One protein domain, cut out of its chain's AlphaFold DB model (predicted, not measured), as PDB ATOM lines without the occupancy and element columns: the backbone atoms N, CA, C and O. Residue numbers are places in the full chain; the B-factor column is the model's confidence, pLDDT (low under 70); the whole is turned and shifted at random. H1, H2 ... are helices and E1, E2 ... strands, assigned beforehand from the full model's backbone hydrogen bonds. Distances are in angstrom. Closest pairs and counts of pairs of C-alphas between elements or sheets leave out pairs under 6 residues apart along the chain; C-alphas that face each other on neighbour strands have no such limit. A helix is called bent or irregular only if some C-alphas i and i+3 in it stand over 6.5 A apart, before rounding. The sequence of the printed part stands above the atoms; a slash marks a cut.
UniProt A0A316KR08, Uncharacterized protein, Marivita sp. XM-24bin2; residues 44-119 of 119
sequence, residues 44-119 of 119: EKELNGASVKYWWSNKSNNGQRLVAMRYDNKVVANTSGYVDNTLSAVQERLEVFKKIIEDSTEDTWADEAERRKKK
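This is residues 44 to 119 of the 119 residues of an uncharacterized protein of Marivita sp. XM-24bin2 (UniProt A0A316KR08). One long helix, H2, packs with its residues 89 to 94 on a small two-strand hairpin, E1 and E2, and then runs on past it to a corner, where H3 turns off so that the two helices make an L. The short H1 lies near the beginning of H2, at the other end of the body from H3, and two long unnamed stretches, residues 48 to 63 and 68 to 80, fill much of the rest. The printed part has 76 residues, with three named helices and two named strands in the order H1, E1, E2, H2, H3; the sheet, E1 - E2, is antiparallel and the class is mostly helix. The whole is only just compact, close to loose, with a radius of gyration of the C-alphas of 13.5 A and spans of 37 by 26 by 17 A.

H1 is residues 44 to 47, beginning at C-alpha 44 (149.007, 178.729, 144.615). E1 is residues 64 to 67 and E2 residues 81 to 84. H2, residues 87 to 103, is 24.3 A long. H3, residues 107 to 117, is 15.7 A long and ends at C-alpha 117 (169.030, 208.917, 142.334); it is irregular, with C-alphas 108 and 111 7.3 A apart.

E1 and E2 form an antiparallel hairpin, with N 65 and O 83 2.8 A apart, within hydrogen-bond range. The closest C-alphas of E2 and H2, Val 83 and Ala 89, are 6.1 A apart; those of E1 and H2, Val 67 and Val 90, 7.2 A. H1 and H2 are close but not clearly touching, with C-alphas 44 and 87 5.5 A apart. H2 and H3 are apart. Every O i to N i+4 pair is within range in H2, 5 of 7 in H3; H1 is too short for one.

The C-alphas farthest apart, of Lys 45 and Asp 107, are 38.2 A apart. The printed part has no cut. The links H1 to E1 and E1 to E2 are long; residues 102 to 108 stand free. Mean pLDDT of the printed part is 91.7, and residues 118 to 119 are under 70.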
ATOM      1  N   GLU A  44     148.454 177.647 143.798       93.00
ATOM      2  CA  GLU A  44     149.007 178.729 144.615       93.00
ATOM      3  C   GLU A  44     150.268 178.324 145.397       93.00
ATOM      4  O   GLU A  44     151.027 179.186 145.844       93.00
ATOM      5  N   LYS A  45     150.541 177.018 145.538       93.69
ATOM      6  CA  LYS A  45     151.785 176.514 146.141       93.69
ATOM      7  C   LYS A  45     153.015 176.902 145.320       93.69
ATOM      8  O   LYS A  45     154.069 177.124 145.910       93.69
ATOM      9  N   GLU A  46     152.874 177.030 144.004       95.12
ATOM     10  CA  GLU A  46     153.957 177.395 143.079       95.12
ATOM     11  C   GLU A  46     154.337 178.876 143.172       95.12
ATOM     12  O   GLU A  46     155.434 179.266 142.783       95.12
ATOM     13  N   LEU A  47     153.481 179.706 143.779       94.44
ATOM     14  CA  LEU A  47     153.844 181.081 144.114       94.44
ATOM     15  C   LEU A  47     154.929 181.131 145.205       94.44
ATOM     16  O   LEU A  47     155.574 182.169 145.382       94.44
ATOM     17  N   ASN A  48     155.098 180.061 145.991       95.06
ATOM     18  CA  ASN A  48     156.105 180.006 147.045       95.06
ATOM     19  C   ASN A  48     157.520 179.867 146.474       95.06
ATOM     20  O   ASN A  48     157.744 179.225 145.454       95.06
ATOM     21  N   GLY A  49     158.500 180.429 147.175       92.50
ATOM     22  CA  GLY A  49     159.897 180.342 146.770       92.50
ATOM     23  C   GLY A  49     160.869 180.566 147.921       92.50
ATOM     24  O   GLY A  49     160.507 181.047 148.997       92.50
ATOM     25  N   ALA A  50     162.139 180.252 147.680       90.62
ATOM     26  CA  ALA A  50     163.204 180.479 148.657       90.62
ATOM     27  C   ALA A  50     163.490 181.976 148.886       90.62
ATOM     28  O   ALA A  50     163.899 182.373 149.973       90.62
ATOM     29  N   SER A  51     163.248 182.820 147.880       89.00
ATOM     30  CA  SER A  51     163.491 184.264 147.931       89.00
ATOM     31  C   SER A  51     162.438 185.045 147.144       89.00
ATOM     32  O   SER A  51     161.670 184.483 146.358       89.00
ATOM     33  N   VAL A  52     162.378 186.362 147.364       86.06
ATOM     34  CA  VAL A  52     161.452 187.253 146.648       86.06
ATOM     35  C   VAL A  52     162.002 187.551 145.252       86.06
ATOM     36  O   VAL A  52     162.662 188.563 145.029       86.06
ATOM     37  N   LYS A  53     161.747 186.627 144.321       87.62
ATOM     38  CA  LYS A  53     162.141 186.721 142.906       87.62
ATOM     39  C   LYS A  53     161.136 187.504 142.057       87.62
ATOM     40  O   LYS A  53     161.512 188.139 141.073       87.62
ATOM     41  N   TYR A  54     159.863 187.431 142.429       94.38
ATOM     42  CA  TYR A  54     158.744 187.975 141.672       94.38
ATOM     43  C   TYR A  54     158.114 189.170 142.400       94.38
ATOM     44  O   TYR A  54     158.560 189.576 143.475       94.38
ATOM     45  N   TRP A  55     157.098 189.777 141.792       96.50
ATOM     46  CA  TRP A  55     156.380 190.909 142.391       96.50
ATOM     47  C   TRP A  55     155.509 190.503 143.582       96.50
ATOM     48  O   TRP A  55     155.135 191.363 144.375       96.50
ATOM     49  N   TRP A  56     155.239 189.208 143.753       96.44
ATOM     50  CA  TRP A  56     154.597 188.650 144.939       96.44
ATOM     51  C   TRP A  56     155.616 188.124 145.966       96.44
ATOM     52  O   TRP A  56     156.736 187.737 145.627       96.44
ATOM     53  N   SER A  57     155.229 188.088 147.243       95.56
ATOM     54  CA  SER A  57     156.049 187.529 148.317       95.56
ATOM     55  C   SER A  57     156.248 186.028 148.144       95.56
ATOM     56  O   SER A  57     155.369 185.303 147.682       95.56
ATOM     57  N   ASN A  58     157.411 185.553 148.576       94.00
ATOM     58  CA  ASN A  58     157.838 184.161 148.447       94.00
ATOM     59  C   ASN A  58     157.107 183.193 149.395       94.00
ATOM     60  O   ASN A  58     157.258 181.982 149.275       94.00
ATOM     61  N   LYS A  59     156.330 183.723 150.336       94.38
ATOM     62  CA  LYS A  59     155.420 182.978 151.204       94.38
ATOM     63  C   LYS A  59     154.132 183.765 151.396       94.38
ATOM     64  O   LYS A  59     154.135 184.997 151.265       94.38
ATOM     65  N   SER A  60     153.058 183.057 151.720       94.94
ATOM     66  CA  SER A  60     151.845 183.677 152.237       94.94
ATOM     67  C   SER A  60     152.028 184.090 153.703       94.94
ATOM     68  O   SER A  60     152.903 183.588 154.413       94.94
ATOM     69  N   ASN A  61     151.209 185.035 154.145       92.94
ATOM     70  CA  ASN A  61     151.093 185.483 155.523       92.94
ATOM     71  C   ASN A  61     149.603 185.512 155.872       92.94
ATOM     72  O   ASN A  61     148.860 186.259 155.242       92.94
ATOM     73  N   ASN A  62     149.163 184.675 156.814       92.88
ATOM     74  CA  ASN A  62     147.758 184.571 157.233       92.88
ATOM     75  C   ASN A  62     146.757 184.437 156.066       92.88
ATOM     76  O   ASN A  62     145.750 185.132 156.015       92.88
ATOM     77  N   GLY A  63     147.057 183.571 155.090       94.38
ATOM     78  CA  GLY A  63     146.188 183.360 153.921       94.38
ATOM     79  C   GLY A  63     146.262 184.455 152.851       94.38
ATOM     80  O   GLY A  63     145.628 184.324 151.810       94.38
ATOM     81  N   GLN A  64     147.083 185.487 153.053       96.94
ATOM     82  CA  GLN A  64     147.292 186.572 152.099       96.94
ATOM     83  C   GLN A  64     148.700 186.542 151.508       96.94
ATOM     84  O   GLN A  64     149.627 185.947 152.064       96.94
ATOM     85  N   ARG A  65     148.893 187.210 150.377       96.81
ATOM     86  CA  ARG A  65     150.183 187.369 149.711       96.81
ATOM     87  C   ARG A  65     150.446 188.839 149.436       96.81
ATOM     88  O   ARG A  65     149.578 189.549 148.941       96.81
ATOM     89  N   LEU A  66     151.647 189.300 149.774       96.81
ATOM     90  CA  LEU A  66     152.053 190.670 149.480       96.81
ATOM     91  C   LEU A  66     152.430 190.757 148.003       96.81
ATOM     92  O   LEU A  66     153.233 189.954 147.541       96.81
ATOM     93  N   VAL A  67     151.911 191.744 147.284       97.38
ATOM     94  CA  VAL A  67     152.272 192.043 145.895       97.38
ATOM     95  C   VAL A  67     152.701 193.504 145.809       97.38
ATOM     96  O   VAL A  67     152.066 194.371 146.402       97.38
ATOM     97  N   ALA A  68     153.799 193.783 145.112       96.94
ATOM     98  CA  ALA A  68     154.334 195.131 144.944       96.94
ATOM     99  C   ALA A  68     155.027 195.287 143.589       96.94
ATOM    100  O   ALA A  68     155.697 194.359 143.129       96.94
ATOM    101  N   MET A  69     154.936 196.473 142.985       95.62
ATOM    102  CA  MET A  69     155.676 196.768 141.760       95.62
ATOM    103  C   MET A  69     157.175 196.857 142.061       95.62
ATOM    104  O   MET A  69     157.603 197.497 143.031       95.62
ATOM    105  N   ARG A  70     157.993 196.212 141.225       93.56
ATOM    106  CA  ARG A  70     159.451 196.190 141.382       93.56
ATOM    107  C   ARG A  70     160.168 196.354 140.052       93.56
ATOM    108  O   ARG A  70     159.844 195.687 139.074       93.56
ATOM    109  N   TYR A  71     161.229 197.143 140.062       90.75
ATOM    110  CA  TYR A  71     162.213 197.210 138.985       90.75
ATOM    111  C   TYR A  71     163.607 197.316 139.605       90.75
ATOM    112  O   TYR A  71     163.750 197.824 140.716       90.75
ATOM    113  N   ASP A  72     164.625 196.777 138.934       86.19
ATOM    114  CA  ASP A  72     166.015 196.770 139.419       86.19
ATOM    115  C   ASP A  72     166.152 196.277 140.878       86.19
ATOM    116  O   ASP A  72     166.901 196.830 141.679       86.19
ATOM    117  N   ASN A  73     165.374 195.250 141.248       84.56
ATOM    118  CA  ASN A  73     165.255 194.695 142.608       84.56
ATOM    119  C   ASN A  73     164.767 195.676 143.691       84.56
ATOM    120  O   ASN A  73     164.776 195.346 144.878       84.56
ATOM    121  N   LYS A  74     164.281 196.858 143.309       89.44
ATOM    122  CA  LYS A  74     163.757 197.867 144.222       89.44
ATOM    123  C   LYS A  74     162.225 197.980 144.109       89.44
ATOM    124  O   LYS A  74     161.658 197.917 143.024       89.44
ATOM    125  N   VAL A  75     161.550 198.178 145.246       92.38
ATOM    126  CA  VAL A  75     160.081 198.341 145.330       92.38
ATOM    127  C   VAL A  75     159.673 199.781 145.029       92.38
ATOM    128  O   VAL A  75     160.222 200.703 145.650       92.38
ATOM    129  N   VAL A  76     158.739 199.980 144.099       93.31
ATOM    130  CA  VAL A  76     158.130 201.289 143.804       93.31
ATOM    131  C   VAL A  76     157.338 201.755 145.024       93.31
ATOM    132  O   VAL A  76     156.595 200.971 145.623       93.31
ATOM    133  N   ALA A  77     157.504 203.018 145.415       88.62
ATOM    134  CA  ALA A  77     156.828 203.559 146.592       88.62
ATOM    135  C   ALA A  77     155.297 203.430 146.478       88.62
ATOM    136  O   ALA A  77     154.739 203.613 145.405       88.62
ATOM    137  N   ASN A  78     154.627 203.116 147.592       89.00
ATOM    138  CA  ASN A  78     153.160 203.047 147.699       89.00
ATOM    139  C   ASN A  78     152.456 202.039 146.766       89.00
ATOM    140  O   ASN A  78     151.253 202.135 146.558       89.00
ATOM    141  N   THR A  79     153.177 201.043 146.242       93.25
ATOM    142  CA  THR A  79     152.590 199.993 145.380       93.25
ATOM    143  C   THR A  79     152.421 198.643 146.071       93.25
ATOM    144  O   THR A  79     151.919 197.701 145.468       93.25
ATOM    145  N   SER A  80     152.855 198.516 147.323       94.19
ATOM    146  CA  SER A  80     152.743 197.273 148.086       94.19
ATOM    147  C   SER A  80     151.331 197.092 148.638       94.19
ATOM    148  O   SER A  80     150.820 197.980 149.314       94.19
ATOM    149  N   GLY A  81     150.732 195.921 148.431       95.75
ATOM    150  CA  GLY A  81     149.429 195.572 148.995       95.75
ATOM    151  C   GLY A  81     149.256 194.069 149.178       95.75
ATOM    152  O   GLY A  81     149.847 193.274 148.447       95.75
ATOM    153  N   TYR A  82     148.457 193.675 150.168       97.00
ATOM    154  CA  TYR A  82     148.075 192.280 150.364       97.00
ATOM    155  C   TYR A  82     146.877 191.923 149.477       97.00
ATOM    156  O   TYR A  82     145.976 192.737 149.267       97.00
ATOM    157  N   VAL A  83     146.895 190.707 148.947       97.44
ATOM    158  CA  VAL A  83     145.786 190.067 148.229       97.44
ATOM    159  C   VAL A  83     145.588 188.658 148.768       97.44
ATOM    160  O   VAL A  83     146.462 188.145 149.471       97.44
ATOM    161  N   ASP A  84     144.476 188.016 148.436       97.50
ATOM    162  CA  ASP A  84     144.266 186.616 148.797       97.50
ATOM    163  C   ASP A  84     145.352 185.724 148.186       97.50
ATOM    164  O   ASP A  84     145.868 185.982 147.095       97.50
ATOM    165  N   ASN A  85     145.736 184.663 148.895       96.69
ATOM    166  CA  ASN A  85     146.741 183.712 148.423       96.69
ATOM    167  C   ASN A  85     146.172 182.754 147.357       96.69
ATOM    168  O   ASN A  85     146.183 181.538 147.539       96.69
ATOM    169  N   THR A  86     145.686 183.301 146.246       97.31
ATOM    170  CA  THR A  86     145.188 182.558 145.083       97.31
ATOM    171  C   THR A  86     145.892 183.040 143.816       97.31
ATOM    172  O   THR A  86     146.377 184.173 143.753       97.31
ATOM    173  N   LEU A  87     145.963 182.186 142.788       96.69
ATOM    174  CA  LEU A  87     146.537 182.583 141.496       96.69
ATOM    175  C   LEU A  87     145.745 183.739 140.864       96.69
ATOM    176  O   LEU A  87     146.362 184.697 140.408       96.69
ATOM    177  N   SER A  88     144.406 183.688 140.924       97.00
ATOM    178  CA  SER A  88     143.527 184.737 140.380       97.00
ATOM    179  C   SER A  88     143.783 186.090 141.035       97.00
ATOM    180  O   SER A  88     144.063 187.059 140.342       97.00
ATOM    181  N   ALA A  89     143.803 186.158 142.371       97.56
ATOM    182  CA  ALA A  89     143.970 187.431 143.072       97.56
ATOM    183  C   ALA A  89     145.349 188.067 142.814       97.56
ATOM    184  O   ALA A  89     145.474 189.289 142.688       97.56
ATOM    185  N   VAL A  90     146.402 187.247 142.703       97.44
ATOM    186  CA  VAL A  90     147.738 187.732 142.328       97.44
ATOM    187  C   VAL A  90     147.760 188.193 140.869       97.44
ATOM    188  O   VAL A  90     148.308 189.260 140.592       97.44
ATOM    189  N   GLN A  91     147.154 187.436 139.951       97.69
ATOM    190  CA  GLN A  91     147.056 187.805 138.538       97.69
ATOM    191  C   GLN A  91     146.306 189.125 138.354       97.69
ATOM    192  O   GLN A  91     146.844 190.045 137.746       97.69
ATOM    193  N   GLU A  92     145.116 189.252 138.936       97.94
ATOM    194  CA  GLU A  92     144.283 190.455 138.873       97.94
ATOM    195  C   GLU A  92     145.048 191.684 139.373       97.94
ATOM    196  O   GLU A  92     145.041 192.738 138.735       97.94
ATOM    197  N   ARG A  93     145.793 191.551 140.480       97.88
ATOM    198  CA  ARG A  93     146.632 192.643 140.988       97.88
ATOM    199  C   ARG A  93     147.728 193.041 140.000       97.88
ATOM    200  O   ARG A  93     147.990 194.233 139.840       97.88
ATOM    201  N   LEU A  94     148.375 192.071 139.353       97.56
ATOM    202  CA  LEU A  94     149.393 192.334 138.336       97.56
ATOM    203  C   LEU A  94     148.794 192.973 137.077       97.56
ATOM    204  O   LEU A  94     149.406 193.874 136.514       97.56
ATOM    205  N   GLU A  95     147.597 192.567 136.662       97.81
ATOM    206  CA  GLU A  95     146.883 193.179 135.538       97.81
ATOM    207  C   GLU A  95     146.478 194.627 135.838       97.81
ATOM    208  O   GLU A  95     146.650 195.497 134.987       97.81
ATOM    209  N   VAL A  96     146.017 194.920 137.059       97.38
ATOM    210  CA  VAL A  96     145.764 196.299 137.507       97.38
ATOM    211  C   VAL A  96     147.044 197.129 137.439       97.38
ATOM    212  O   VAL A  96     147.031 198.242 136.918       97.38
ATOM    213  N   PHE A  97     148.170 196.591 137.911       97.06
ATOM    214  CA  PHE A  97     149.454 197.281 137.807       97.06
ATOM    215  C   PHE A  97     149.881 197.512 136.363       97.06
ATOM    216  O   PHE A  97     150.335 198.607 136.043       97.06
ATOM    217  N   LYS A  98     149.702 196.518 135.490       96.88
ATOM    218  CA  LYS A  98     149.979 196.654 134.062       96.88
ATOM    219  C   LYS A  98     149.170 197.795 133.447       96.88
ATOM    220  O   LYS A  98     149.779 198.655 132.824       96.88
ATOM    221  N   LYS A  99     147.859 197.856 133.701       95.56
ATOM    222  CA  LYS A  99     146.985 198.939 133.218       95.56
ATOM    223  C   LYS A  99     147.450 200.312 133.702       95.56
ATOM    224  O   LYS A  99     147.626 201.203 132.889       95.56
ATOM    225  N   ILE A 100     147.770 200.454 134.994       94.81
ATOM    226  CA  ILE A 100     148.315 201.710 135.546       94.81
ATOM    227  C   ILE A 100     149.597 202.131 134.810       94.81
ATOM    228  O   ILE A 100     149.774 203.304 134.498       94.81
ATOM    229  N   ILE A 101     150.502 201.188 134.530       94.12
ATOM    230  CA  ILE A 101     151.747 201.474 133.804       94.12
ATOM    231  C   ILE A 101     151.453 201.848 132.343       94.12
ATOM    232  O   ILE A 101     152.066 202.775 131.816       94.12
ATOM    233  N   GLU A 102     150.525 201.156 131.687       92.56
ATOM    234  CA  GLU A 102     150.120 201.441 130.308       92.56
ATOM    235  C   GLU A 102     149.483 202.832 130.182       92.56
ATOM    236  O   GLU A 102     149.905 203.588 129.305       92.56
ATOM    237  N   ASP A 103     148.594 203.197 131.109       93.19
ATOM    238  CA  ASP A 103     147.900 204.493 131.165       93.19
ATOM    239  C   ASP A 103     148.813 205.653 131.611       93.19
ATOM    240  O   ASP A 103     148.517 206.821 131.364       93.19
ATOM    241  N   SER A 104     149.932 205.351 132.275       91.31
ATOM    242  CA  SER A 104     150.902 206.356 132.725       91.31
ATOM    243  C   SER A 104     151.797 206.888 131.601       91.31
ATOM    244  O   SER A 104     152.050 206.215 130.598       91.31
ATOM    245  N   THR A 105     152.369 208.071 131.818       87.62
ATOM    246  CA  THR A 105     153.396 208.689 130.963       87.62
ATOM    247  C   THR A 105     154.777 208.605 131.612       87.62
ATOM    248  O   THR A 105     154.896 208.279 132.790       87.62
ATOM    249  N   GLU A 106     155.842 208.925 130.873       83.12
ATOM    250  CA  GLU A 106     157.190 209.017 131.463       83.12
ATOM    251  C   GLU A 106     157.262 210.057 132.593       83.12
ATOM    252  O   GLU A 106     157.872 209.792 133.630       83.12
ATOM    253  N   ASP A 107     156.543 211.176 132.460       84.56
ATOM    254  CA  ASP A 107     156.453 212.215 133.497       84.56
ATOM    255  C   ASP A 107     155.836 211.689 134.798       84.56
ATOM    256  O   ASP A 107     156.245 212.085 135.887       84.56
ATOM    257  N   THR A 108     154.912 210.722 134.706       86.81
ATOM    258  CA  THR A 108     154.302 210.072 135.883       86.81
ATOM    259  C   THR A 108     155.354 209.371 136.753       86.81
ATOM    260  O   THR A 108     155.175 209.215 137.960       86.81
ATOM    261  N   TRP A 109     156.472 208.952 136.152       88.94
ATOM    262  CA  TRP A 109     157.548 208.228 136.825       88.94
ATOM    263  C   TRP A 109     158.767 209.096 137.146       88.94
ATOM    264  O   TRP A 109     159.739 208.569 137.696       88.94
ATOM    265  N   ALA A 110     158.732 210.399 136.849       85.75
ATOM    266  CA  ALA A 110     159.840 211.316 137.113       85.75
ATOM    267  C   ALA A 110     160.204 211.339 138.608       85.75
ATOM    268  O   ALA A 110     161.363 211.116 138.962       85.75
ATOM    269  N   ASP A 111     159.206 211.471 139.485       83.75
ATOM    270  CA  ASP A 111     159.398 211.480 140.940       83.75
ATOM    271  C   ASP A 111     160.013 210.172 141.458       83.75
ATOM    272  O   ASP A 111     160.919 210.173 142.298       83.75
ATOM    273  N   GLU A 112     159.561 209.025 140.938       86.38
ATOM    274  CA  GLU A 112     160.127 207.721 141.297       86.38
ATOM    275  C   GLU A 112     161.572 207.592 140.789       86.38
ATOM    276  O   GLU A 112     162.437 207.109 141.528       86.38
ATOM    277  N   ALA A 113     161.869 208.061 139.575       82.81
ATOM    278  CA  ALA A 113     163.223 208.083 139.029       82.81
ATOM    279  C   ALA A 113     164.160 208.966 139.872       82.81
ATOM    280  O   ALA A 113     165.268 208.543 140.216       82.81
ATOM    281  N   GLU A 114     163.715 210.157 140.273       82.25
ATOM    282  CA  GLU A 114     164.471 211.052 141.152       82.25
ATOM    283  C   GLU A 114     164.697 210.457 142.538       82.25
ATOM    284  O   GLU A 114     165.815 210.492 143.063       82.25
ATOM    285  N   ARG A 115     163.665 209.846 143.126       83.94
ATOM    286  CA  ARG A 115     163.769 209.166 144.420       83.94
ATOM    287  C   ARG A 115     164.853 208.088 144.413       83.94
ATOM    288  O   ARG A 115     165.463 207.839 145.453       83.94
ATOM    289  N   ARG A 116     165.119 207.445 143.268       80.88
ATOM    290  CA  ARG A 116     166.208 206.461 143.132       80.88
ATOM    291  C   ARG A 116     167.587 207.058 142.991       80.88
ATOM    292  O   ARG A 116     168.525 206.421 143.448       80.88
ATOM    293  N   LYS A 117     167.726 208.241 142.402       77.75
ATOM    294  CA  LYS A 117     169.030 208.917 142.334       77.75
ATOM    295  C   LYS A 117     169.549 209.276 143.731       77.75
ATOM    296  O   LYS A 117     170.753 209.329 143.938       77.75
ATOM    297  N   LYS A 118     168.642 209.481 144.691       67.75
ATOM    298  CA  LYS A 118     168.949 209.861 146.081       67.75
ATOM    299  C   LYS A 118     169.193 208.666 147.030       67.75
ATOM    300  O   LYS A 118     169.454 208.903 148.206       67.75
ATOM    301  N   LYS A 119     169.055 207.413 146.566       56.75
ATOM    302  CA  LYS A 119     169.145 206.180 147.383       56.75
ATOM    303  C   LYS A 119     169.991 205.081 146.743       56.75
ATOM    304  O   LYS A 119     170.963 204.670 147.398       56.75
TER     305      LYS A 119